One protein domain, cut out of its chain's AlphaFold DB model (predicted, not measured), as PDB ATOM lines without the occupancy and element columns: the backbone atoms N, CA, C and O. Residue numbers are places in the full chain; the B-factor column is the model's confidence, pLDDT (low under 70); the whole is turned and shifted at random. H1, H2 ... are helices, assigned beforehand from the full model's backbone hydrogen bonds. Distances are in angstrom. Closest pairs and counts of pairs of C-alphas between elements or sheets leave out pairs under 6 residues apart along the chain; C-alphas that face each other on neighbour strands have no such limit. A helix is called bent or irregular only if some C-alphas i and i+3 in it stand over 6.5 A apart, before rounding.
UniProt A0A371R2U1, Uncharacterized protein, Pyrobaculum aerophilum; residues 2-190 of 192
ATOM      1  N   PHE A   2     162.398 -38.362 138.426       92.00
ATOM      2  CA  PHE A   2     162.241 -38.136 139.882       92.00
ATOM      3  C   PHE A   2     161.304 -39.145 140.571       92.00
ATOM      4  O   PHE A   2     161.730 -39.861 141.469       92.00
ATOM      5  N   GLY A   3     160.052 -39.258 140.102       93.94
ATOM      6  CA  GLY A   3     159.065 -40.153 140.713       93.94
ATOM      7  C   GLY A   3     159.476 -41.628 140.695       93.94
ATOM      8  O   GLY A   3     159.301 -42.321 141.688       93.94
ATOM      9  N   VAL A   4     160.111 -42.087 139.612       96.25
ATOM     10  CA  VAL A   4     160.614 -43.467 139.493       96.25
ATOM     11  C   VAL A   4     161.702 -43.739 140.530       96.25
ATOM     12  O   VAL A   4     161.626 -44.736 141.242       96.25
ATOM     13  N   VAL A   5     162.679 -42.836 140.665       97.44
ATOM     14  CA  VAL A   5     163.750 -42.983 141.664       97.44
ATOM     15  C   VAL A   5     163.164 -42.976 143.074       97.44
ATOM     16  O   VAL A   5     163.524 -43.824 143.882       97.44
ATOM     17  N   MET A   6     162.201 -42.099 143.362       97.38
ATOM     18  CA  MET A   6     161.530 -42.070 144.664       97.38
ATOM     19  C   MET A   6     160.725 -43.345 144.959       97.38
ATOM     20  O   MET A   6     160.737 -43.814 146.095       97.38
ATOM     21  N   SER A   7     160.089 -43.960 143.958       97.62
ATOM     22  CA  SER A   7     159.447 -45.273 144.116       97.62
ATOM     23  C   SER A   7     160.459 -46.377 144.428       97.62
ATOM     24  O   SER A   7     160.180 -47.253 145.246       97.62
ATOM     25  N   ILE A   8     161.657 -46.321 143.837       98.19
ATOM     26  CA  ILE A   8     162.753 -47.245 144.161       98.19
ATOM     27  C   ILE A   8     163.231 -47.021 145.601       98.19
ATOM     28  O   ILE A   8     163.374 -47.987 146.349       98.19
ATOM     29  N   VAL A   9     163.420 -45.763 146.021       98.31
ATOM     30  CA  VAL A   9     163.749 -45.416 147.416       98.31
ATOM     31  C   VAL A   9     162.707 -46.000 148.367       98.31
ATOM     32  O   VAL A   9     163.071 -46.637 149.351       98.31
ATOM     33  N   ALA A  10     161.420 -45.834 148.058       98.38
ATOM     34  CA  ALA A  10     160.338 -46.374 148.867       98.38
ATOM     35  C   ALA A  10     160.394 -47.901 148.986       98.38
ATOM     36  O   ALA A  10     160.309 -48.428 150.094       98.38
ATOM     37  N   ALA A  11     160.568 -48.609 147.868       98.50
ATOM     38  CA  ALA A  11     160.663 -50.066 147.859       98.50
ATOM     39  C   ALA A  11     161.877 -50.568 148.658       98.50
ATOM     40  O   ALA A  11     161.752 -51.504 149.449       98.50
ATOM     41  N   LEU A  12     163.036 -49.917 148.509       98.38
ATOM     42  CA  LEU A  12     164.247 -50.258 149.257       98.38
ATOM     43  C   LEU A  12     164.100 -49.972 150.751       98.38
ATOM     44  O   LEU A  12     164.462 -50.818 151.565       98.38
ATOM     45  N   ALA A  13     163.540 -48.819 151.124       98.50
ATOM     46  CA  ALA A  13     163.291 -48.468 152.519       98.50
ATOM     47  C   ALA A  13     162.282 -49.430 153.165       98.50
ATOM     48  O   ALA A  13     162.488 -49.866 154.296       98.50
ATOM     49  N   LEU A  14     161.238 -49.833 152.433       98.62
ATOM     50  CA  LEU A  14     160.271 -50.829 152.888       98.62
ATOM     51  C   LEU A  14     160.925 -52.204 153.071       98.62
ATOM     52  O   LEU A  14     160.769 -52.813 154.125       98.62
ATOM     53  N   GLY A  15     161.692 -52.677 152.086       98.44
ATOM     54  CA  GLY A  15     162.415 -53.948 152.174       98.44
ATOM     55  C   GLY A  15     163.424 -53.968 153.325       98.44
ATOM     56  O   GLY A  15     163.473 -54.929 154.091       98.44
ATOM     57  N   PHE A  16     164.170 -52.876 153.506       98.19
ATOM     58  CA  PHE A  16     165.076 -52.686 154.637       98.19
ATOM     59  C   PHE A  16     164.330 -52.711 155.979       98.19
ATOM     60  O   PHE A  16     164.727 -53.436 156.893       98.19
ATOM     61  N   GLY A  17     163.218 -51.982 156.087       98.19
ATOM     62  CA  GLY A  17     162.379 -51.976 157.283       98.19
ATOM     63  C   GLY A  17     161.818 -53.359 157.613       98.19
ATOM     64  O   GLY A  17     161.904 -53.794 158.760       98.19
ATOM     65  N   LEU A  18     161.321 -54.092 156.610       98.44
ATOM     66  CA  LEU A  18     160.825 -55.463 156.769       98.44
ATOM     67  C   LEU A  18     161.931 -56.426 157.208       98.44
ATOM     68  O   LEU A  18     161.696 -57.252 158.087       98.44
ATOM     69  N   PHE A  19     163.137 -56.303 156.648       97.69
ATOM     70  CA  PHE A  19     164.287 -57.099 157.074       97.69
ATOM     71  C   PHE A  19     164.629 -56.853 158.549       97.69
ATOM     72  O   PHE A  19     164.783 -57.808 159.313       97.69
ATOM     73  N   CYS A  20     164.707 -55.586 158.972       97.06
ATOM     74  CA  CYS A  20     164.939 -55.235 160.373       97.06
ATOM     75  C   CYS A  20     163.814 -55.757 161.274       97.06
ATOM     76  O   CYS A  20     164.095 -56.370 162.298       97.06
ATOM     77  N   LEU A  21     162.550 -55.601 160.881       97.38
ATOM     78  CA  LEU A  21     161.417 -56.108 161.654       97.38
ATOM     79  C   LEU A  21     161.466 -57.637 161.800       97.38
ATOM     80  O   LEU A  21     161.294 -58.163 162.899       97.38
ATOM     81  N   TRP A  22     161.760 -58.355 160.717       97.25
ATOM     82  CA  TRP A  22     161.952 -59.803 160.747       97.25
ATOM     83  C   TRP A  22     163.105 -60.208 161.676       97.25
ATOM     84  O   TRP A  22     162.939 -61.111 162.503       97.25
ATOM     85  N   ARG A  23     164.245 -59.503 161.610       94.62
ATOM     86  CA  ARG A  23     165.378 -59.718 162.522       94.62
ATOM     87  C   ARG A  23     164.971 -59.467 163.974       94.62
ATOM     88  O   ARG A  23     165.228 -60.328 164.807       94.62
ATOM     89  N   CYS A  24     164.232 -58.393 164.257       95.38
ATOM     90  CA  CYS A  24     163.693 -58.085 165.583       95.38
ATOM     91  C   CYS A  24     162.806 -59.211 166.131       95.38
ATOM     92  O   CYS A  24     162.884 -59.542 167.314       95.38
ATOM     93  N   VAL A  25     161.956 -59.825 165.302       95.75
ATOM     94  CA  VAL A  25     161.109 -60.947 165.741       95.75
ATOM     95  C   VAL A  25     161.960 -62.152 166.151       95.75
ATOM     96  O   VAL A  25     161.617 -62.828 167.124       95.75
ATOM     97  N   LYS A  26     163.075 -62.395 165.448       94.12
ATOM     98  CA  LYS A  26     164.003 -63.508 165.702       94.12
ATOM     99  C   LYS A  26     164.941 -63.270 166.886       94.12
ATOM    100  O   LYS A  26     165.134 -64.185 167.676       94.12
ATOM    101  N   THR A  27     165.514 -62.076 167.012       91.81
ATOM    102  CA  THR A  27     166.551 -61.756 168.011       91.81
ATOM    103  C   THR A  27     166.007 -61.050 169.250       91.81
ATOM    104  O   THR A  27     166.689 -61.002 170.266       91.81
ATOM    105  N   LYS A  28     164.791 -60.491 169.178       91.19
ATOM    106  CA  LYS A  28     164.204 -59.585 170.185       91.19
ATOM    107  C   LYS A  28     165.019 -58.303 170.419       91.19
ATOM    108  O   LYS A  28     164.814 -57.617 171.421       91.19
ATOM    109  N   GLU A  29     165.896 -57.931 169.484       92.06
ATOM    110  CA  GLU A  29     166.684 -56.701 169.576       92.06
ATOM    111  C   GLU A  29     165.846 -55.456 169.258       92.06
ATOM    112  O   GLU A  29     165.465 -55.201 168.118       92.06
ATOM    113  N   LEU A  30     165.621 -54.617 170.272       94.94
ATOM    114  CA  LEU A  30     164.834 -53.382 170.140       94.94
ATOM    115  C   LEU A  30     165.424 -52.375 169.147       94.94
ATOM    116  O   LEU A  30     164.686 -51.565 168.590       94.94
ATOM    117  N   ALA A  31     166.740 -52.408 168.916       96.12
ATOM    118  CA  ALA A  31     167.368 -51.525 167.939       96.12
ATOM    119  C   ALA A  31     166.768 -51.721 166.541       96.12
ATOM    120  O   ALA A  31     166.506 -50.744 165.842       96.12
ATOM    121  N   ASP A  32     166.492 -52.972 166.177       96.50
ATOM    122  CA  ASP A  32     165.896 -53.320 164.894       96.50
ATOM    123  C   ASP A  32     164.453 -52.846 164.782       96.50
ATOM    124  O   ASP A  32     164.040 -52.396 163.713       96.50
ATOM    125  N   LEU A  33     163.704 -52.871 165.888       97.31
ATOM    126  CA  LEU A  33     162.362 -52.300 165.928       97.31
ATOM    127  C   LEU A  33     162.411 -50.799 165.617       97.31
ATOM    128  O   LEU A  33     161.713 -50.342 164.716       97.31
ATOM    129  N   PHE A  34     163.272 -50.037 166.296       97.75
ATOM    130  CA  PHE A  34     163.369 -48.589 166.080       97.75
ATOM    131  C   PHE A  34     163.777 -48.256 164.643       97.75
ATOM    132  O   PHE A  34     163.137 -47.438 163.984       97.75
ATOM    133  N   VAL A  35     164.791 -48.952 164.125       97.94
ATOM    134  CA  VAL A  35     165.263 -48.775 162.747       97.94
ATOM    135  C   VAL A  35     164.177 -49.141 161.735       97.94
ATOM    136  O   VAL A  35     163.986 -48.400 160.772       97.94
ATOM    137  N   SER A  36     163.422 -50.221 161.964       98.19
ATOM    138  CA  SER A  36     162.351 -50.638 161.050       98.19
ATOM    139  C   SER A  36     161.237 -49.597 160.943       98.19
ATOM    140  O   SER A  36     160.823 -49.257 159.838       98.19
ATOM    141  N   ILE A  37     160.814 -49.013 162.071       98.12
ATOM    142  CA  ILE A  37     159.793 -47.961 162.079       98.12
ATOM    143  C   ILE A  37     160.317 -46.724 161.338       98.12
ATOM    144  O   ILE A  37     159.613 -46.176 160.492       98.12
ATOM    145  N   GLY A  38     161.566 -46.313 161.589       97.81
ATOM    146  CA  GLY A  38     162.189 -45.198 160.866       97.81
ATOM    147  C   GLY A  38     162.245 -45.431 159.350       97.81
ATOM    148  O   GLY A  38     161.943 -44.526 158.572       97.81
ATOM    149  N   ALA A  39     162.552 -46.659 158.927       98.31
ATOM    150  CA  ALA A  39     162.571 -47.056 157.523       98.31
ATOM    151  C   ALA A  39     161.169 -47.067 156.886       98.31
ATOM    152  O   ALA A  39     161.016 -46.630 155.747       98.31
ATOM    153  N   PHE A  40     160.125 -47.479 157.612       98.50
ATOM    154  CA  PHE A  40     158.744 -47.400 157.119       98.50
ATOM    155  C   PHE A  40     158.264 -45.961 156.954       98.50
ATOM    156  O   PHE A  40     157.610 -45.645 155.959       98.50
ATOM    157  N   VAL A  41     158.630 -45.066 157.876       97.38
ATOM    158  CA  VAL A  41     158.343 -43.633 157.721       97.38
ATOM    159  C   VAL A  41     159.063 -43.075 156.491       97.38
ATOM    160  O   VAL A  41     158.445 -42.362 155.700       97.38
ATOM    161  N   LEU A  42     160.331 -43.444 156.273       97.19
ATOM    162  CA  LEU A  42     161.068 -43.071 155.061       97.19
ATOM    163  C   LEU A  42     160.382 -43.598 153.794       97.19
ATOM    164  O   LEU A  42     160.230 -42.844 152.835       97.19
ATOM    165  N   ALA A  43     159.923 -44.852 153.791       98.06
ATOM    166  CA  ALA A  43     159.205 -45.433 152.660       98.06
ATOM    167  C   ALA A  43     157.909 -44.668 152.350       98.06
ATOM    168  O   ALA A  43     157.652 -44.329 151.195       98.06
ATOM    169  N   ALA A  44     157.125 -44.324 153.375       96.75
ATOM    170  CA  ALA A  44     155.903 -43.539 153.219       96.75
ATOM    171  C   ALA A  44     156.189 -42.133 152.664       96.75
ATOM    172  O   ALA A  44     155.532 -41.693 151.719       96.75
ATOM    173  N   LEU A  45     157.203 -41.442 153.196       95.25
ATOM    174  CA  LEU A  45     157.632 -40.135 152.689       95.25
ATOM    175  C   LEU A  45     158.132 -40.219 151.244       95.25
ATOM    176  O   LEU A  45     157.808 -39.354 150.431       95.25
ATOM    177  N   ALA A  46     158.872 -41.273 150.902       95.94
ATOM    178  CA  ALA A  46     159.358 -41.500 149.552       95.94
ATOM    179  C   ALA A  46     158.212 -41.755 148.558       95.94
ATOM    180  O   ALA A  46     158.229 -41.183 147.471       95.94
ATOM    181  N   LEU A  47     157.175 -42.513 148.936       95.94
ATOM    182  CA  LEU A  47     155.969 -42.695 148.112       95.94
ATOM    183  C   LEU A  47     155.192 -41.388 147.914       95.94
ATOM    184  O   LEU A  47     154.711 -41.100 146.814       95.94
ATOM    185  N   LEU A  48     155.084 -40.567 148.959       94.25
ATOM    186  CA  LEU A  48     154.448 -39.252 148.854       94.25
ATOM    187  C   LEU A  48     155.218 -38.334 147.898       94.25
ATOM    188  O   LEU A  48     154.611 -37.693 147.042       94.25
ATOM    189  N   LEU A  49     156.548 -38.312 147.988       93.44
ATOM    190  CA  LEU A  49     157.405 -37.591 147.045       93.44
ATOM    191  C   LEU A  49     157.312 -38.173 145.625       93.44
ATOM    192  O   LEU A  49     157.317 -37.414 144.660       93.44
ATOM    193  N   ALA A  50     157.180 -39.492 145.469       95.19
ATOM    194  CA  ALA A  50     157.044 -40.126 144.158       95.19
ATOM    195  C   ALA A  50     155.768 -39.688 143.423       95.19
ATOM    196  O   ALA A  50     155.793 -39.495 142.209       95.19
ATOM    197  N   THR A  51     154.672 -39.508 144.167       94.19
ATOM    198  CA  THR A  51     153.345 -39.184 143.620       94.19
ATOM    199  C   THR A  51     153.070 -37.686 143.516       94.19
ATOM    200  O   THR A  51     152.408 -37.259 142.575       94.19
ATOM    201  N   ARG A  52     153.567 -36.873 144.458       92.12
ATOM    202  CA  ARG A  52     153.290 -35.424 144.527       92.12
ATOM    203  C   ARG A  52     154.513 -34.539 144.278       92.12
ATOM    204  O   ARG A  52     154.402 -33.316 144.340       92.12
ATOM    205  N   GLY A  53     155.684 -35.120 144.022       90.00
ATOM    206  CA  GLY A  53     156.932 -34.366 143.892       90.00
ATOM    207  C   GLY A  53     157.222 -33.533 145.144       90.00
ATOM    208  O   GLY A  53     156.828 -33.887 146.256       90.00
ATOM    209  N   LEU A  54     157.867 -32.378 144.969       87.44
ATOM    210  CA  LEU A  54     158.185 -31.475 146.083       87.44
ATOM    211  C   LEU A  54     156.955 -30.829 146.738       87.44
ATOM    212  O   LEU A  54     157.068 -30.356 147.866       87.44
ATOM    213  N   ALA A  55     155.775 -30.864 146.108       88.31
ATOM    214  CA  ALA A  55     154.547 -30.392 146.750       88.31
ATOM    215  C   ALA A  55     154.210 -31.211 148.013       88.31
ATOM    216  O   ALA A  55     153.577 -30.695 148.932       88.31
ATOM    217  N   ALA A  56     154.699 -32.455 148.121       88.12
ATOM    218  CA  ALA A  56     154.586 -33.248 149.346       88.12
ATOM    219  C   ALA A  56     155.225 -32.559 150.568       88.12
ATOM    220  O   ALA A  56     154.744 -32.737 151.686       88.12
ATOM    221  N   LEU A  57     156.274 -31.751 150.366       83.88
ATOM    222  CA  LEU A  57     156.993 -31.060 151.442       83.88
ATOM    223  C   LEU A  57     156.211 -29.885 152.034       83.88
ATOM    224  O   LEU A  57     156.481 -29.483 153.162       83.88
ATOM    225  N   GLN A  58     155.225 -29.359 151.304       85.38
ATOM    226  CA  GLN A  58     154.334 -28.309 151.803       85.38
ATOM    227  C   GLN A  58     153.307 -28.857 152.806       85.38
ATOM    228  O   GLN A  58     152.635 -28.090 153.493       85.38
ATOM    229  N   SER A  59     153.189 -30.187 152.917       86.81
ATOM    230  CA  SER A  59     152.301 -30.821 153.883       86.81
ATOM    231  C   SER A  59     152.674 -30.429 155.317       86.81
ATOM    232  O   SER A  59     153.850 -30.493 155.693       86.81
ATOM    233  N   PRO A  60     151.683 -30.132 156.177       85.75
ATOM    234  CA  PRO A  60     151.926 -29.851 157.586       85.75
ATOM    235  C   PRO A  60     152.640 -30.995 158.325       85.75
ATOM    236  O   PRO A  60     153.299 -30.761 159.336       85.75
ATOM    237  N   LEU A  61     152.537 -32.222 157.808       85.88
ATOM    238  CA  LEU A  61     153.137 -33.415 158.397       85.88
ATOM    239  C   LEU A  61     154.538 -33.728 157.856       85.88
ATOM    240  O   LEU A  61     155.229 -34.550 158.452       85.88
ATOM    241  N   ALA A  62     154.988 -33.079 156.776       86.19
ATOM    242  CA  ALA A  62     156.258 -33.414 156.132       86.19
ATOM    243  C   ALA A  62     157.456 -33.236 157.076       86.19
ATOM    244  O   ALA A  62     158.273 -34.142 157.211       86.19
ATOM    245  N   ALA A  63     157.535 -32.097 157.771       85.88
ATOM    246  CA  ALA A  63     158.630 -31.819 158.698       85.88
ATOM    247  C   ALA A  63     158.605 -32.720 159.954       85.88
ATOM    248  O   ALA A  63     159.643 -33.316 160.254       85.88
ATOM    249  N   PRO A  64     157.465 -32.908 160.657       88.62
ATOM    250  CA  PRO A  64     157.384 -33.864 161.762       88.62
ATOM    251  C   PRO A  64     157.749 -35.297 161.362       88.62
ATOM    252  O   PRO A  64     158.599 -35.910 162.001       88.62
ATOM    253  N   LEU A  65     157.172 -35.821 160.272       90.19
ATOM    254  CA  LEU A  65     157.479 -37.171 159.786       90.19
ATOM    255  C   LEU A  65     158.936 -37.285 159.319       90.19
ATOM    256  O   LEU A  65     159.594 -38.286 159.588       90.19
ATOM    257  N   GLY A  66     159.472 -36.246 158.678       90.50
ATOM    258  CA  GLY A  66     160.878 -36.181 158.287       90.50
ATOM    259  C   GLY A  66     161.835 -36.211 159.481       90.50
ATOM    260  O   GLY A  66     162.926 -36.760 159.366       90.50
ATOM    261  N   ALA A  67     161.431 -35.679 160.639       92.69
ATOM    262  CA  ALA A  67     162.193 -35.758 161.885       92.69
ATOM    263  C   ALA A  67     162.082 -37.111 162.599       92.69
ATOM    264  O   ALA A  67     163.033 -37.511 163.272       92.69
ATOM    265  N   LEU A  68     160.984 -37.853 162.409       94.88
ATOM    266  CA  LEU A  68     160.851 -39.213 162.943       94.88
ATOM    267  C   LEU A  68     161.933 -40.154 162.411       94.88
ATOM    268  O   LEU A  68     162.439 -40.979 163.168       94.88
ATOM    269  N   VAL A  69     162.300 -40.023 161.132       95.75
ATOM    270  CA  VAL A  69     163.289 -40.897 160.484       95.75
ATOM    271  C   VAL A  69     164.636 -40.872 161.224       95.75
ATOM    272  O   VAL A  69     165.034 -41.918 161.745       95.75
ATOM    273  N   PRO A  70     165.343 -39.729 161.358       96.44
ATOM    274  CA  PRO A  70     166.601 -39.704 162.089       96.44
ATOM    275  C   PRO A  70     166.412 -39.954 163.587       96.44
ATOM    276  O   PRO A  70     167.289 -40.563 164.194       96.44
ATOM    277  N   LEU A  71     165.297 -39.558 164.213       97.50
ATOM    278  CA  LEU A  71     165.075 -39.837 165.640       97.50
ATOM    279  C   LEU A  71     165.052 -41.337 165.941       97.50
ATOM    280  O   LEU A  71     165.744 -41.804 166.844       97.50
ATOM    281  N   LEU A  72     164.300 -42.102 165.156       98.06
ATOM    282  CA  LEU A  72     164.167 -43.542 165.345       98.06
ATOM    283  C   LEU A  72     165.431 -44.297 164.924       98.06
ATOM    284  O   LEU A  72     165.891 -45.183 165.646       98.06
ATOM    285  N   ILE A  73     166.048 -43.911 163.802       97.94
ATOM    286  CA  ILE A  73     167.305 -44.524 163.357       97.94
ATOM    287  C   ILE A  73     168.425 -44.239 164.363       97.94
ATOM    288  O   ILE A  73     169.127 -45.166 164.768       97.94
ATOM    289  N   SER A  74     168.569 -42.997 164.834       98.31
ATOM    290  CA  SER A  74     169.576 -42.639 165.842       98.31
ATOM    291  C   SER A  74     169.363 -43.378 167.164       98.31
ATOM    292  O   SER A  74     170.340 -43.806 167.774       98.31
ATOM    293  N   LEU A  75     168.115 -43.624 167.581       98.44
ATOM    294  CA  LEU A  75     167.825 -44.442 168.760       98.44
ATOM    295  C   LEU A  75     168.315 -45.886 168.590       98.44
ATOM    296  O   LEU A  75     168.931 -46.437 169.505       98.44
ATOM    297  N   GLY A  76     168.109 -46.474 167.408       97.75
ATOM    298  CA  GLY A  76     168.686 -47.768 167.046       97.75
ATOM    299  C   GLY A  76     170.215 -47.765 167.100       97.75
ATOM    300  O   GLY A  76     170.814 -48.644 167.722       97.75
ATOM    301  N   VAL A  77     170.853 -46.731 166.538       98.00
ATOM    302  CA  VAL A  77     172.315 -46.554 166.600       98.00
ATOM    303  C   VAL A  77     172.799 -46.482 168.046       98.00
ATOM    304  O   VAL A  77     173.729 -47.199 168.405       98.00
ATOM    305  N   VAL A  78     172.172 -45.673 168.904       98.06
ATOM    306  CA  VAL A  78     172.561 -45.554 170.319       98.06
ATOM    307  C   VAL A  78     172.358 -46.876 171.053       98.06
ATOM    308  O   VAL A  78     173.224 -47.273 171.833       98.06
ATOM    309  N   LYS A  79     171.268 -47.603 170.784       96.69
ATOM    310  CA  LYS A  79     171.033 -48.922 171.386       96.69
ATOM    311  C   LYS A  79     172.130 -49.927 171.037       96.69
ATOM    312  O   LYS A  79     172.475 -50.722 171.907       96.69
ATOM    313  N   ILE A  80     172.686 -49.878 169.825       95.19
ATOM    314  CA  ILE A  80     173.749 -50.785 169.363       95.19
ATOM    315  C   ILE A  80     175.135 -50.309 169.833       95.19
ATOM    316  O   ILE A  80     175.908 -51.073 170.406       95.19
ATOM    317  N   ALA A  81     175.464 -49.037 169.613       95.12
ATOM    318  CA  ALA A  81     176.805 -48.485 169.814       95.12
ATOM    319  C   ALA A  81     177.081 -48.001 171.250       95.12
ATOM    320  O   ALA A  81     178.236 -47.938 171.684       95.12
ATOM    321  N   ALA A  82     176.032 -47.649 171.997       94.69
ATOM    322  CA  ALA A  82     176.107 -47.049 173.325       94.69
ATOM    323  C   ALA A  82     175.014 -47.607 174.256       94.69
ATOM    324  O   ALA A  82     174.265 -46.857 174.882       94.69
ATOM    325  N   VAL A  83     174.966 -48.939 174.399       92.69
ATOM    326  CA  VAL A  83     173.963 -49.699 175.180       92.69
ATOM    327  C   VAL A  83     173.704 -49.128 176.586       92.69
ATOM    328  O   VAL A  83     172.593 -49.203 177.092       92.69
ATOM    329  N   LYS A  84     174.685 -48.513 177.253       94.88
ATOM    330  CA  LYS A  84     174.462 -47.919 178.585       94.88
ATOM    331  C   LYS A  84     173.540 -46.683 178.558       94.88
ATOM    332  O   LYS A  84     172.871 -46.401 179.545       94.88
ATOM    333  N   TRP A  85     173.492 -45.959 177.441       95.81
ATOM    334  CA  TRP A  85     172.864 -44.638 177.322       95.81
ATOM    335  C   TRP A  85     171.527 -44.643 176.573       95.81
ATOM    336  O   TRP A  85     170.842 -43.623 176.556       95.81
ATOM    337  N   TRP A  86     171.116 -45.770 175.980       96.56
ATOM    338  CA  TRP A  86     169.939 -45.801 175.101       96.56
ATOM    339  C   TRP A  86     168.640 -45.389 175.794       96.56
ATOM    340  O   TRP A  86     167.802 -44.772 175.152       96.56
ATOM    341  N   LYS A  87     168.471 -45.676 177.093       97.00
ATOM    342  CA  LYS A  87     167.267 -45.277 177.843       97.00
ATOM    343  C   LYS A  87     167.166 -43.757 177.975       97.00
ATOM    344  O   LYS A  87     166.111 -43.192 177.722       97.00
ATOM    345  N   TRP A  88     168.275 -43.093 178.301       97.69
ATOM    346  CA  TRP A  88     168.344 -41.630 178.354       97.69
ATOM    347  C   TRP A  88     168.137 -41.011 176.976       97.69
ATOM    348  O   TRP A  88     167.419 -40.026 176.832       97.69
ATOM    349  N   TYR A  89     168.699 -41.636 175.942       97.94
ATOM    350  CA  TYR A  89     168.462 -41.200 174.573       97.94
ATOM    351  C   TYR A  89     167.008 -41.425 174.127       97.94
ATOM    352  O   TYR A  89     166.453 -40.600 173.413       97.94
ATOM    353  N   ALA A  90     166.343 -42.485 174.594       97.75
ATOM    354  CA  ALA A  90     164.917 -42.699 174.362       97.75
ATOM    355  C   ALA A  90     164.065 -41.609 175.028       97.75
ATOM    356  O   ALA A  90     163.098 -41.154 174.425       97.75
ATOM    357  N   VAL A  91     164.447 -41.133 176.221       97.88
ATOM    358  CA  VAL A  91     163.814 -39.957 176.843       97.88
ATOM    359  C   VAL A  91     163.988 -38.724 175.954       97.88
ATOM    360  O   VAL A  91     163.004 -38.040 175.691       97.88
ATOM    361  N   PHE A  92     165.192 -38.475 175.421       97.62
ATOM    362  CA  PHE A  92     165.412 -37.402 174.441       97.62
ATOM    363  C   PHE A  92     164.500 -37.545 173.214       97.62
ATOM    364  O   PHE A  92     163.879 -36.567 172.810       97.62
ATOM    365  N   VAL A  93     164.369 -38.752 172.652       97.50
ATOM    366  CA  VAL A  93     163.471 -39.008 171.517       97.50
ATOM    367  C   VAL A  93     162.029 -38.677 171.890       97.50
ATOM    368  O   VAL A  93     161.395 -37.911 171.176       97.50
ATOM    369  N   LEU A  94     161.520 -39.177 173.020       97.06
ATOM    370  CA  LEU A  94     160.148 -38.913 173.467       97.06
ATOM    371  C   LEU A  94     159.883 -37.420 173.690       97.06
ATOM    372  O   LEU A  94     158.900 -36.889 173.178       97.06
ATOM    373  N   VAL A  95     160.777 -36.728 174.401       97.00
ATOM    374  CA  VAL A  95     160.680 -35.277 174.619       97.00
ATOM    375  C   VAL A  95     160.744 -34.529 173.289       97.00
ATOM    376  O   VAL A  95     159.965 -33.607 173.070       97.00
ATOM    377  N   GLY A  96     161.617 -34.951 172.373       95.94
ATOM    378  CA  GLY A  96     161.731 -34.383 171.035       95.94
ATOM    379  C   GLY A  96     160.453 -34.541 170.213       95.94
ATOM    380  O   GLY A  96     160.034 -33.588 169.561       95.94
ATOM    381  N   LEU A  97     159.789 -35.699 170.284       93.69
ATOM    382  CA  LEU A  97     158.493 -35.921 169.633       93.69
ATOM    383  C   LEU A  97     157.417 -34.994 170.192       93.69
ATOM    384  O   LEU A  97     156.739 -34.323 169.417       93.69
ATOM    385  N   ILE A  98     157.304 -34.910 171.520       94.62
ATOM    386  CA  ILE A  98     156.356 -34.007 172.186       94.62
ATOM    387  C   ILE A  98     156.632 -32.558 171.767       94.62
ATOM    388  O   ILE A  98     155.715 -31.842 171.369       94.62
ATOM    389  N   ALA A  99     157.899 -32.139 171.783       94.81
ATOM    390  CA  ALA A  99     158.302 -30.796 171.389       94.81
ATOM    391  C   ALA A  99     157.940 -30.490 169.929       94.81
ATOM    392  O   ALA A  99     157.410 -29.420 169.659       94.81
ATOM    393  N   ILE A 100     158.157 -31.426 168.998       92.94
ATOM    394  CA  ILE A 100     157.792 -31.270 167.579       92.94
ATOM    395  C   ILE A 100     156.271 -31.185 167.392       92.94
ATOM    396  O   ILE A 100     155.805 -30.410 166.554       92.94
ATOM    397  N   SER A 101     155.499 -31.962 168.158       88.62
ATOM    398  CA  SER A 101     154.033 -31.932 168.122       88.62
ATOM    399  C   SER A 101     153.459 -30.606 168.622       88.62
ATOM    400  O   SER A 101     152.449 -30.152 168.092       88.62
ATOM    401  N   VAL A 102     154.102 -29.980 169.612       91.31
ATOM    402  CA  VAL A 102     153.676 -28.687 170.174       91.31
ATOM    403  C   VAL A 102     154.211 -27.509 169.352       91.31
ATOM    404  O   VAL A 102     153.483 -26.557 169.083       91.31
ATOM    405  N   ALA A 103     155.476 -27.562 168.937       90.81
ATOM    406  CA  ALA A 103     156.183 -26.459 168.302       90.81
ATOM    407  C   ALA A 103     157.071 -26.946 167.150       90.81
ATOM    408  O   ALA A 103     158.118 -27.563 167.340       90.81
ATOM    409  N   ARG A 104     156.720 -26.569 165.915       84.75
ATOM    410  CA  ARG A 104     157.517 -26.932 164.728       84.75
ATOM    411  C   ARG A 104     158.928 -26.357 164.726       84.75
ATOM    412  O   ARG A 104     159.809 -26.919 164.084       84.75
ATOM    413  N   THR A 105     159.155 -25.271 165.455       88.81
ATOM    414  CA  THR A 105     160.485 -24.685 165.658       88.81
ATOM    415  C   THR A 105     161.437 -25.629 166.396       88.81
ATOM    416  O   THR A 105     162.647 -25.440 166.310       88.81
ATOM    417  N   ALA A 106     160.932 -26.680 167.054       92.62
ATOM    418  CA  ALA A 106     161.753 -27.731 167.648       92.62
ATOM    419  C   ALA A 106     162.342 -28.701 166.608       92.62
ATOM    420  O   ALA A 106     163.348 -29.354 166.897       92.62
ATOM    421  N   VAL A 107     161.757 -28.793 165.402       90.69
ATOM    422  CA  VAL A 107     162.188 -29.747 164.366       90.69
ATOM    423  C   VAL A 107     163.675 -29.607 164.043       90.69
ATOM    424  O   VAL A 107     164.360 -30.618 164.164       90.69
ATOM    425  N   PRO A 108     164.222 -28.424 163.691       89.31
ATOM    426  CA  PRO A 108     165.633 -28.310 163.333       89.31
ATOM    427  C   PRO A 108     166.556 -28.772 164.461       89.31
ATOM    428  O   PRO A 108     167.493 -29.514 164.211       89.31
ATOM    429  N   VAL A 109     166.255 -28.418 165.713       91.94
ATOM    430  CA  VAL A 109     167.091 -28.775 166.870       91.94
ATOM    431  C   VAL A 109     167.116 -30.288 167.080       91.94
ATOM    432  O   VAL A 109     168.179 -30.908 167.107       91.94
ATOM    433  N   VAL A 110     165.936 -30.896 167.198       94.94
ATOM    434  CA  VAL A 110     165.794 -32.326 167.485       94.94
ATOM    435  C   VAL A 110     166.320 -33.167 166.318       94.94
ATOM    436  O   VAL A 110     167.058 -34.134 166.523       94.94
ATOM    437  N   HIS A 111     165.994 -32.765 165.088       93.38
ATOM    438  CA  HIS A 111     166.450 -33.416 163.864       93.38
ATOM    439  C   HIS A 111     167.975 -33.334 163.716       93.38
ATOM    440  O   HIS A 111     168.607 -34.346 163.419       93.38
ATOM    441  N   SER A 112     168.586 -32.168 163.962       92.38
ATOM    442  CA  SER A 112     170.038 -31.986 163.858       92.38
ATOM    443  C   SER A 112     170.805 -32.812 164.886       92.38
ATOM    444  O   SER A 112     171.795 -33.442 164.521       92.38
ATOM    445  N   ILE A 113     170.347 -32.879 166.140       96.44
ATOM    446  CA  ILE A 113     170.984 -33.726 167.163       96.44
ATOM    447  C   ILE A 113     170.936 -35.197 166.734       96.44
ATOM    448  O   ILE A 113     171.962 -35.875 166.743       96.44
ATOM    449  N   ALA A 114     169.770 -35.680 166.291       97.31
ATOM    450  CA  ALA A 114     169.621 -37.051 165.815       97.31
ATOM    451  C   ALA A 114     170.506 -37.342 164.587       97.31
ATOM    452  O   ALA A 114     171.159 -38.386 164.528       97.31
ATOM    453  N   GLY A 115     170.592 -36.401 163.644       96.44
ATOM    454  CA  GLY A 115     171.479 -36.491 162.485       96.44
ATOM    455  C   GLY A 115     172.957 -36.572 162.875       96.44
ATOM    456  O   GLY A 115     173.676 -37.443 162.387       96.44
ATOM    457  N   LEU A 116     173.406 -35.738 163.817       97.06
ATOM    458  CA  LEU A 116     174.780 -35.776 164.328       97.06
ATOM    459  C   LEU A 116     175.099 -37.102 165.019       97.06
ATOM    460  O   LEU A 116     176.188 -37.641 164.832       97.06
ATOM    461  N   VAL A 117     174.152 -37.667 165.770       98.25
ATOM    462  CA  VAL A 117     174.319 -38.989 166.390       98.25
ATOM    463  C   VAL A 117     174.503 -40.072 165.328       98.25
ATOM    464  O   VAL A 117     175.410 -40.892 165.461       98.25
ATOM    465  N   ILE A 118     173.707 -40.056 164.255       98.12
ATOM    466  CA  ILE A 118     173.838 -41.006 163.136       98.12
ATOM    467  C   ILE A 118     175.193 -40.862 162.437       98.12
ATOM    468  O   ILE A 118     175.765 -41.857 162.007       98.12
ATOM    469  N   VAL A 119     175.732 -39.648 162.330       98.25
ATOM    470  CA  VAL A 119     177.028 -39.409 161.680       98.25
ATOM    471  C   VAL A 119     178.185 -39.829 162.589       98.25
ATOM    472  O   VAL A 119     179.050 -40.596 162.173       98.25
ATOM    473  N   ILE A 120     178.216 -39.353 163.831       98.31
ATOM    474  CA  ILE A 120     179.397 -39.435 164.701       98.31
ATOM    475  C   ILE A 120     179.487 -40.791 165.404       98.31
ATOM    476  O   ILE A 120     180.569 -41.378 165.503       98.31
ATOM    477  N   LEU A 121     178.366 -41.308 165.913       97.75
ATOM    478  CA  LEU A 121     178.394 -42.462 166.808       97.75
ATOM    479  C   LEU A 121     178.823 -43.772 166.119       97.75
ATOM    480  O   LEU A 121     179.610 -44.504 166.730       97.75
ATOM    481  N   PRO A 122     178.409 -44.086 164.874       97.94
ATOM    482  CA  PRO A 122     178.912 -45.273 164.183       97.94
ATOM    483  C   PRO A 122     180.418 -45.198 163.907       97.94
ATOM    484  O   PRO A 122     181.112 -46.185 164.155       97.94
ATOM    485  N   ILE A 123     180.948 -44.032 163.500       98.19
ATOM    486  CA  ILE A 123     182.399 -43.812 163.332       98.19
ATOM    487  C   ILE A 123     183.116 -44.126 164.643       98.19
ATOM    488  O   ILE A 123     184.027 -44.952 164.677       98.19
ATOM    489  N   TYR A 124     182.670 -43.518 165.744       97.50
ATOM    490  CA  TYR A 124     183.264 -43.744 167.057       97.50
ATOM    491  C   TYR A 124     183.239 -45.226 167.459       97.50
ATOM    492  O   TYR A 124     184.246 -45.767 167.923       97.50
ATOM    493  N   ALA A 125     182.110 -45.911 167.267       96.69
ATOM    494  CA  ALA A 125     181.960 -47.317 167.631       96.69
ATOM    495  C   ALA A 125     182.887 -48.241 166.828       96.69
ATOM    496  O   ALA A 125     183.462 -49.175 167.397       96.69
ATOM    497  N   VAL A 126     183.070 -47.966 165.534       97.19
ATOM    498  CA  VAL A 126     183.988 -48.716 164.669       97.19
ATOM    499  C   VAL A 126     185.447 -48.426 165.019       97.19
ATOM    500  O   VAL A 126     186.223 -49.366 165.182       97.19
ATOM    501  N   LEU A 127     185.820 -47.161 165.247       97.06
ATOM    502  CA  LEU A 127     187.176 -46.790 165.679       97.06
ATOM    503  C   LEU A 127     187.552 -47.428 167.024       97.06
ATOM    504  O   LEU A 127     188.697 -47.822 167.238       97.06
ATOM    505  N   LYS A 128     186.579 -47.594 167.928       96.25
ATOM    506  CA  LYS A 128     186.751 -48.325 169.193       96.25
ATOM    507  C   LYS A 128     186.641 -49.847 169.050       96.25
ATOM    508  O   LYS A 128     186.609 -50.535 170.067       96.25
ATOM    509  N   LYS A 129     186.570 -50.376 167.824       94.00
ATOM    510  CA  LYS A 129     186.437 -51.809 167.501       94.00
ATOM    511  C   LYS A 129     185.227 -52.490 168.164       94.00
ATOM    512  O   LYS A 129     185.202 -53.713 168.301       94.00
ATOM    513  N   LYS A 130     184.207 -51.719 168.564       92.81
ATOM    514  CA  LYS A 130     182.974 -52.239 169.182       92.81
ATOM    515  C   LYS A 130     182.035 -52.839 168.143       92.81
ATOM    516  O   LYS A 130     181.342 -53.806 168.432       92.81
ATOM    517  N   LEU A 131     182.050 -52.291 166.929       95.50
ATOM    518  CA  LEU A 131     181.232 -52.742 165.806       95.50
ATOM    519  C   LEU A 131     182.101 -53.051 164.576       95.50
ATOM    520  O   LEU A 131     183.210 -52.521 164.475       95.50
ATOM    521  N   PRO A 132     181.638 -53.929 163.668       95.81
ATOM    522  CA  PRO A 132     182.311 -54.213 162.406       95.81
ATOM    523  C   PRO A 132     182.483 -52.953 161.543       95.81
ATOM    524  O   PRO A 132     181.610 -52.083 161.570       95.81
ATOM    525  N   PRO A 133     183.536 -52.878 160.705       96.31
ATOM    526  CA  PRO A 133     183.782 -51.730 159.827       96.31
ATOM    527  C   PRO A 133     182.605 -51.350 158.925       96.31
ATOM    528  O   PRO A 133     182.381 -50.170 158.670       96.31
ATOM    529  N   HIS A 134     181.800 -52.333 158.508       97.00
ATOM    530  CA  HIS A 134     180.603 -52.119 157.693       97.00
ATOM    531  C   HIS A 134     179.603 -51.133 158.319       97.00
ATOM    532  O   HIS A 134     178.887 -50.447 157.593       97.00
ATOM    533  N   PHE A 135     179.592 -50.989 159.652       97.25
ATOM    534  CA  PHE A 135     178.692 -50.066 160.345       97.25
ATOM    535  C   PHE A 135     178.971 -48.583 160.024       97.25
ATOM    536  O   PHE A 135     178.082 -47.752 160.197       97.25
ATOM    537  N   ILE A 136     180.145 -48.243 159.463       97.44
ATOM    538  CA  ILE A 136     180.436 -46.903 158.910       97.44
ATOM    539  C   ILE A 136     179.435 -46.511 157.812       97.44
ATOM    540  O   ILE A 136     179.175 -45.323 157.630       97.44
ATOM    541  N   GLY A 137     178.810 -47.477 157.127       97.88
ATOM    542  CA  GLY A 137     177.743 -47.199 156.163       97.88
ATOM    543  C   GLY A 137     176.623 -46.335 156.746       97.88
ATOM    544  O   GLY A 137     176.144 -45.421 156.081       97.88
ATOM    545  N   VAL A 138     176.283 -46.516 158.027       98.06
ATOM    546  CA  VAL A 138     175.283 -45.676 158.700       98.06
ATOM    547  C   VAL A 138     175.731 -44.210 158.743       98.06
ATOM    548  O   VAL A 138     174.946 -43.315 158.441       98.06
ATOM    549  N   SER A 139     177.008 -43.943 159.016       98.38
ATOM    550  CA  SER A 139     177.551 -42.581 158.999       98.38
ATOM    551  C   SER A 139     177.590 -41.979 157.601       98.38
ATOM    552  O   SER A 139     177.244 -40.812 157.445       98.38
ATOM    553  N   ILE A 140     177.953 -42.763 156.579       98.31
ATOM    554  CA  ILE A 140     177.951 -42.299 155.181       98.31
ATOM    555  C   ILE A 140     176.531 -41.892 154.770       98.31
ATOM    556  O   ILE A 140     176.329 -40.789 154.266       98.31
ATOM    557  N   GLY A 141     175.531 -42.728 155.065       97.19
ATOM    558  CA  GLY A 141     174.129 -42.377 154.840       97.19
ATOM    559  C   GLY A 141     173.701 -41.126 155.618       97.19
ATOM    560  O   GLY A 141     172.984 -40.287 155.080       97.19
ATOM    561  N   GLY A 142     174.194 -40.958 156.853       96.81
ATOM    562  CA  GLY A 142     173.955 -39.783 157.695       96.81
ATOM    563  C   GLY A 142     174.504 -38.493 157.088       96.81
ATOM    564  O   GLY A 142     173.813 -37.478 157.075       96.81
ATOM    565  N   VAL A 143     175.714 -38.536 156.531       97.75
ATOM    566  CA  VAL A 143     176.318 -37.395 155.829       97.75
ATOM    567  C   VAL A 143     175.524 -37.057 154.568       97.75
ATOM    568  O   VAL A 143     175.208 -35.891 154.351       97.75
ATOM    569  N   LEU A 144     175.143 -38.064 153.775       96.62
ATOM    570  CA  LEU A 144     174.350 -37.870 152.557       96.62
ATOM    571  C   LEU A 144     173.023 -37.156 152.849       96.62
ATOM    572  O   LEU A 144     172.734 -36.131 152.230       96.62
ATOM    573  N   ILE A 145     172.238 -37.636 153.822       92.75
ATOM    574  CA  ILE A 145     170.988 -36.955 154.194       92.75
ATOM    575  C   ILE A 145     171.238 -35.609 154.870       92.75
ATOM    576  O   ILE A 145     170.446 -34.696 154.676       92.75
ATOM    577  N   GLY A 146     172.338 -35.446 155.610       91.81
ATOM    578  CA  GLY A 146     172.737 -34.154 156.165       91.81
ATOM    579  C   GLY A 146     172.934 -33.104 155.069       91.81
ATOM    580  O   GLY A 146     172.374 -32.015 155.157       91.81
ATOM    581  N   ILE A 147     173.641 -33.461 153.991       91.31
ATOM    582  CA  ILE A 147     173.817 -32.605 152.810       91.31
ATOM    583  C   ILE A 147     172.459 -32.302 152.163       91.31
ATOM    584  O   ILE A 147     172.137 -31.138 151.929       91.31
ATOM    585  N   GLY A 148     171.637 -33.331 151.920       88.25
ATOM    586  CA  GLY A 148     170.304 -33.155 151.334       88.25
ATOM    587  C   GLY A 148     169.379 -32.274 152.184       88.25
ATOM    588  O   GLY A 148     168.673 -31.418 151.652       88.25
ATOM    589  N   GLY A 149     169.414 -32.438 153.506       86.44
ATOM    590  CA  GLY A 149     168.617 -31.682 154.467       86.44
ATOM    591  C   GLY A 149     169.032 -30.217 154.555       86.44
ATOM    592  O   GLY A 149     168.168 -29.346 154.526       86.44
ATOM    593  N   VAL A 150     170.337 -29.929 154.591       87.38
ATOM    594  CA  VAL A 150     170.857 -28.550 154.562       87.38
ATOM    595  C   VAL A 150     170.510 -27.867 153.240       87.38
ATOM    596  O   VAL A 150     170.028 -26.733 153.246       87.38
ATOM    597  N   ALA A 151     170.681 -28.564 152.111       86.94
ATOM    598  CA  ALA A 151     170.306 -28.045 150.800       86.94
ATOM    599  C   ALA A 151     168.810 -27.687 150.752       86.94
ATOM    600  O   ALA A 151     168.456 -26.566 150.383       86.94
ATOM    601  N   LEU A 152     167.938 -28.588 151.216       83.00
ATOM    602  CA  LEU A 152     166.494 -28.366 151.232       83.00
ATOM    603  C   LEU A 152     166.070 -27.251 152.203       83.00
ATOM    604  O   LEU A 152     165.255 -26.405 151.843       83.00
ATOM    605  N   ALA A 153     166.638 -27.212 153.410       81.06
ATOM    606  CA  ALA A 153     166.346 -26.170 154.394       81.06
ATOM    607  C   ALA A 153     166.735 -24.779 153.872       81.06
ATOM    608  O   ALA A 153     165.953 -23.836 153.987       81.06
ATOM    609  N   SER A 154     167.902 -24.662 153.227       81.81
ATOM    610  CA  SER A 154     168.358 -23.396 152.640       81.81
ATOM    611  C   SER A 154     167.429 -22.884 151.533       81.81
ATOM    612  O   SER A 154     167.168 -21.683 151.452       81.81
ATOM    613  N   ALA A 155     166.865 -23.797 150.732       77.38
ATOM    614  CA  ALA A 155     165.910 -23.459 149.683       77.38
ATOM    615  C   ALA A 155     164.597 -22.899 150.257       77.38
ATOM    616  O   ALA A 155     164.053 -21.938 149.720       77.38
ATOM    617  N   VAL A 156     164.115 -23.447 151.378       71.19
ATOM    618  CA  VAL A 156     162.902 -22.961 152.062       71.19
ATOM    619  C   VAL A 156     163.133 -21.611 152.753       71.19
ATOM    620  O   VAL A 156     162.224 -20.789 152.812       71.19
ATOM    621  N   MET A 157     164.349 -21.340 153.233       72.75
ATOM    622  CA  MET A 157     164.710 -20.081 153.906       72.75
ATOM    623  C   MET A 157     164.944 -18.892 152.954       72.75
ATOM    624  O   MET A 157     165.468 -17.866 153.387       72.75
ATOM    625  N   ALA A 158     164.607 -19.018 151.665       72.38
ATOM    626  CA  ALA A 158     164.865 -18.013 150.623       72.38
ATOM    627  C   ALA A 158     166.343 -17.562 150.525       72.38
ATOM    628  O   ALA A 158     166.650 -16.513 149.961       72.38
ATOM    629  N   ARG A 159     167.271 -18.374 151.053       78.38
ATOM    630  CA  ARG A 159     168.729 -18.223 150.924       78.38
ATOM    631  C   ARG A 159     169.326 -19.543 150.427       78.38
ATOM    632  O   ARG A 159     170.073 -20.186 151.167       78.38
ATOM    633  N   PRO A 160     168.943 -19.992 149.217       80.12
ATOM    634  CA  PRO A 160     169.387 -21.270 148.685       80.12
ATOM    635  C   PRO A 160     170.915 -21.308 148.583       80.12
ATOM    636  O   PRO A 160     171.517 -20.460 147.932       80.12
ATOM    637  N   ILE A 161     171.536 -22.315 149.204       87.81
ATOM    638  CA  ILE A 161     172.975 -22.592 149.031       87.81
ATOM    639  C   ILE A 161     173.232 -23.178 147.632       87.81
ATOM    640  O   ILE A 161     174.303 -23.002 147.061       87.81
ATOM    641  N   LEU A 162     172.231 -23.870 147.075       86.38
ATOM    642  CA  LEU A 162     172.223 -24.436 145.729       86.38
ATOM    643  C   LEU A 162     170.940 -24.023 145.000       86.38
ATOM    644  O   LEU A 162     169.898 -23.929 145.655       86.38
ATOM    645  N   PRO A 163     170.964 -23.854 143.663       88.00
ATOM    646  CA  PRO A 163     169.752 -23.619 142.883       88.00
ATOM    647  C   PRO A 163     168.693 -24.690 143.166       88.00
ATOM    648  O   PRO A 163     169.018 -25.874 143.300       88.00
ATOM    649  N   LEU A 164     167.416 -24.295 143.234       83.81
ATOM    650  CA  LEU A 164     166.322 -25.220 143.552       83.81
ATOM    651  C   LEU A 164     166.299 -26.412 142.585       83.81
ATOM    652  O   LEU A 164     166.139 -27.546 143.020       83.81
ATOM    653  N   GLU A 165     166.541 -26.162 141.300       87.38
ATOM    654  CA  GLU A 165     166.665 -27.175 140.243       87.38
ATOM    655  C   GLU A 165     167.722 -28.234 140.574       87.38
ATOM    656  O   GLU A 165     167.474 -29.432 140.432       87.38
ATOM    657  N   THR A 166     168.878 -27.809 141.094       89.06
ATOM    658  CA  THR A 166     169.948 -28.703 141.542       89.06
ATOM    659  C   THR A 166     169.503 -29.535 142.741       89.06
ATOM    660  O   THR A 166     169.752 -30.739 142.775       89.06
ATOM    661  N   VAL A 167     168.796 -28.936 143.706       85.94
ATOM    662  CA  VAL A 167     168.242 -29.668 144.858       85.94
ATOM    663  C   VAL A 167     167.237 -30.722 144.393       85.94
ATOM    664  O   VAL A 167     167.332 -31.876 144.807       85.94
ATOM    665  N   VAL A 168     166.316 -30.366 143.490       87.50
ATOM    666  CA  VAL A 168     165.321 -31.295 142.928       87.50
ATOM    667  C   VAL A 168     166.004 -32.445 142.187       87.50
ATOM    668  O   VAL A 168     165.588 -33.596 142.317       87.50
ATOM    669  N   ALA A 169     167.052 -32.140 141.418       91.25
ATOM    670  CA  ALA A 169     167.790 -33.125 140.642       91.25
ATOM    671  C   ALA A 169     168.574 -34.100 141.530       91.25
ATOM    672  O   ALA A 169     168.597 -35.295 141.237       91.25
ATOM    673  N   LEU A 170     169.194 -33.617 142.612       91.94
ATOM    674  CA  LEU A 170     170.050 -34.424 143.487       91.94
ATOM    675  C   LEU A 170     169.286 -35.183 144.576       91.94
ATOM    676  O   LEU A 170     169.708 -36.275 144.956       91.94
ATOM    677  N   LEU A 171     168.172 -34.639 145.079       91.62
ATOM    678  CA  LEU A 171     167.451 -35.188 146.232       91.62
ATOM    679  C   LEU A 171     167.110 -36.688 146.091       91.62
ATOM    680  O   LEU A 171     167.416 -37.432 147.024       91.62
ATOM    681  N   PRO A 172     166.552 -37.184 144.966       94.25
ATOM    682  CA  PRO A 172     166.226 -38.605 144.833       94.25
ATOM    683  C   PRO A 172     167.453 -39.509 144.920       94.25
ATOM    684  O   PRO A 172     167.399 -40.569 145.538       94.25
ATOM    685  N   TRP A 173     168.573 -39.082 144.335       96.12
ATOM    686  CA  TRP A 173     169.817 -39.851 144.327       96.12
ATOM    687  C   TRP A 173     170.482 -39.863 145.699       96.12
ATOM    688  O   TRP A 173     170.967 -40.904 146.137       96.12
ATOM    689  N   ILE A 174     170.443 -38.734 146.409       95.75
ATOM    690  CA  ILE A 174     170.912 -38.641 147.794       95.75
ATOM    691  C   ILE A 174     170.102 -39.584 148.688       95.75
ATOM    692  O   ILE A 174     170.688 -40.346 149.455       95.75
ATOM    693  N   LEU A 175     168.769 -39.577 148.569       95.62
ATOM    694  CA  LEU A 175     167.897 -40.465 149.344       95.62
ATOM    695  C   LEU A 175     168.111 -41.940 148.994       95.62
ATOM    696  O   LEU A 175     168.119 -42.787 149.889       95.62
ATOM    697  N   LEU A 176     168.337 -42.249 147.716       97.88
ATOM    698  CA  LEU A 176     168.653 -43.599 147.262       97.88
ATOM    699  C   LEU A 176     169.958 -44.104 147.874       97.88
ATOM    700  O   LEU A 176     169.965 -45.151 148.522       97.88
ATOM    701  N   LEU A 177     171.042 -43.343 147.722       98.06
ATOM    702  CA  LEU A 177     172.345 -43.710 148.268       98.06
ATOM    703  C   LEU A 177     172.296 -43.808 149.794       98.06
ATOM    704  O   LEU A 177     172.791 -44.784 150.354       98.06
ATOM    705  N   MET A 178     171.648 -42.858 150.472       97.62
ATOM    706  CA  MET A 178     171.473 -42.909 151.922       97.62
ATOM    707  C   MET A 178     170.754 -44.186 152.367       97.62
ATOM    708  O   MET A 178     171.231 -44.854 153.283       97.62
ATOM    709  N   THR A 179     169.670 -44.570 151.687       98.06
ATOM    710  CA  THR A 179     168.914 -45.792 152.008       98.06
ATOM    711  C   THR A 179     169.779 -47.041 151.835       98.06
ATOM    712  O   THR A 179     169.794 -47.908 152.708       98.06
ATOM    713  N   VAL A 180     170.557 -47.113 150.748       98.44
ATOM    714  CA  VAL A 180     171.493 -48.219 150.491       98.44
ATOM    715  C   VAL A 180     172.567 -48.300 151.575       98.44
ATOM    716  O   VAL A 180     172.819 -49.378 152.108       98.44
ATOM    717  N   PHE A 181     173.175 -47.173 151.948       98.44
ATOM    718  CA  PHE A 181     174.223 -47.131 152.967       98.44
ATOM    719  C   PHE A 181     173.704 -47.449 154.376       98.44
ATOM    720  O   PHE A 181     174.387 -48.139 155.137       98.44
ATOM    721  N   TYR A 182     172.486 -47.019 154.711       98.00
ATOM    722  CA  TYR A 182     171.811 -47.436 155.940       98.00
ATOM    723  C   TYR A 182     171.564 -48.939 155.956       98.00
ATOM    724  O   TYR A 182     171.976 -49.603 156.908       98.00
ATOM    725  N   ALA A 183     170.964 -49.490 154.898       97.75
ATOM    726  CA  ALA A 183     170.732 -50.923 154.792       97.75
ATOM    727  C   ALA A 183     172.048 -51.704 154.917       97.75
ATOM    728  O   ALA A 183     172.163 -52.578 155.769       97.75
ATOM    729  N   TYR A 184     173.080 -51.325 154.160       97.88
ATOM    730  CA  TYR A 184     174.417 -51.913 154.252       97.88
ATOM    731  C   TYR A 184     174.963 -51.896 155.688       97.88
ATOM    732  O   TYR A 184     175.368 -52.933 156.219       97.88
ATOM    733  N   GLY A 185     174.920 -50.732 156.342       97.19
ATOM    734  CA  GLY A 185     175.426 -50.552 157.696       97.19
ATOM    735  C   GLY A 185     174.683 -51.393 158.733       97.19
ATOM    736  O   GLY A 185     175.318 -52.062 159.542       97.19
ATOM    737  N   PHE A 186     173.352 -51.433 158.699       96.62
ATOM    738  CA  PHE A 186     172.568 -52.199 159.672       96.62
ATOM    739  C   PHE A 186     172.516 -53.704 159.382       96.62
ATOM    740  O   PHE A 186     172.393 -54.494 160.321       96.62
ATOM    741  N   ILE A 187     172.605 -54.121 158.117       95.44
ATOM    742  CA  ILE A 187     172.571 -55.539 157.731       95.44
ATOM    743  C   ILE A 187     173.919 -56.202 158.026       95.44
ATOM    744  O   ILE A 187     173.945 -57.275 158.627       95.44
ATOM    745  N   LEU A 188     175.030 -55.565 157.643       93.94
ATOM    746  CA  LEU A 188     176.375 -56.151 157.741       93.94
ATOM    747  C   LEU A 188     177.189 -55.640 158.938       93.94
ATOM    748  O   LEU A 188     178.167 -56.268 159.339       93.94
ATOM    749  N   GLY A 189     176.817 -54.493 159.507       88.12
ATOM    750  CA  GLY A 189     177.548 -53.824 160.585       88.12
ATOM    751  C   GLY A 189     176.994 -54.059 161.989       88.12
ATOM    752  O   GLY A 189     177.460 -53.429 162.934       88.12
ATOM    753  N   VAL A 190     176.022 -54.955 162.163       85.19
ATOM    754  CA  VAL A 190     175.534 -55.357 163.490       85.19
ATOM    755  C   VAL A 190     176.067 -56.756 163.781       85.19
ATOM    756  O   VAL A 190     175.886 -57.667 162.971       85.19
TER     757      VAL A 190
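Overview. This is residues 2 to 190 of the 192 residues of an uncharacterized protein of Pyrobaculum aerophilum (UniProt A0A371R2U1). Seven helices run up and down side by side in two layers: H1, H2, H3 and H4 form one row, and H5, H6 and H7 form a shorter row facing it. Six of them close a flattened ring in the order H1, H2, H3, H5, H6, H7, while H4 packs on H3 at the end of the longer row. The printed part has 189 residues with seven named helices, H1 to H7 along the chain, and no named strand; the class is all helix. It is compact, with a radius of gyration of the C-alphas of 15.7 A, and spans 42 by 34 by 29 A.

Along the chain. H2, residues 30 to 58, is the longest helix by residues and measures 32.8 A; it is irregular, C-alphas 51 and 54 being 9.4 A apart, with a kink of 121 degrees near residue 52. H1, residues 2 to 27, measures 37.0 A and begins at C-alpha 2 (162.241, -38.136, 139.882). H3 is residues 62 to 81 and H4 residues 86 to 102. H5, residues 106 to 127, is irregular, but only just: C-alphas 119 and 122 are 6.6 A apart. H6, residues 133 to 156, measures 36.4 A. H7, residues 164 to 188, measures 35.5 A and ends at C-alpha 188 (176.375, -56.151, 157.741); it is irregular, C-alphas 169 and 172 being 7.1 A apart, with a kink of 34 degrees near residue 171.

Arrangement. The seven helices form an up and down bundle, each running against the one before it. H2 touches H1 as a hairpin at 15 degrees, the closest C-alphas being Gly 3 and Ala 50 at 4.0 A. H2 and H3 are a hairpin too, closest at Ala 31 and Gly 76, 4.1 A. H3 touches H5 at a shallow tilt of 28 degrees, the same way, closest at Ala 67 and His 111, 5.2 A. H4 touches H5 with residues 96 to 100 alone, closest at Ile 100 and Ala 106, 5.3 A. H6 and H7 are a hairpin, closest at Gly 141 and Met 178, 4.0 A. H7 touches H1, the same way, closest at Val 9 and Leu 176, 5.2 A. H3 and H6 are near each other; H1 and H4 are apart. In H1 and H4 every O i to N i+4 pair is within hydrogen-bond range; in H2 20 of 25 are, in H3 14 of 16, in H5 16 of 18, in H6 17 of 20 and in H7 19 of 21.

Size, cuts and confidence. The two C-alphas farthest apart, Lys 26 and Ala 158, are 47.9 A apart. The printed part has no cut; the link from H6 to H7 is short and the others are tight. The mean pLDDT of the printed part is 93.8, and no printed residue is under 70.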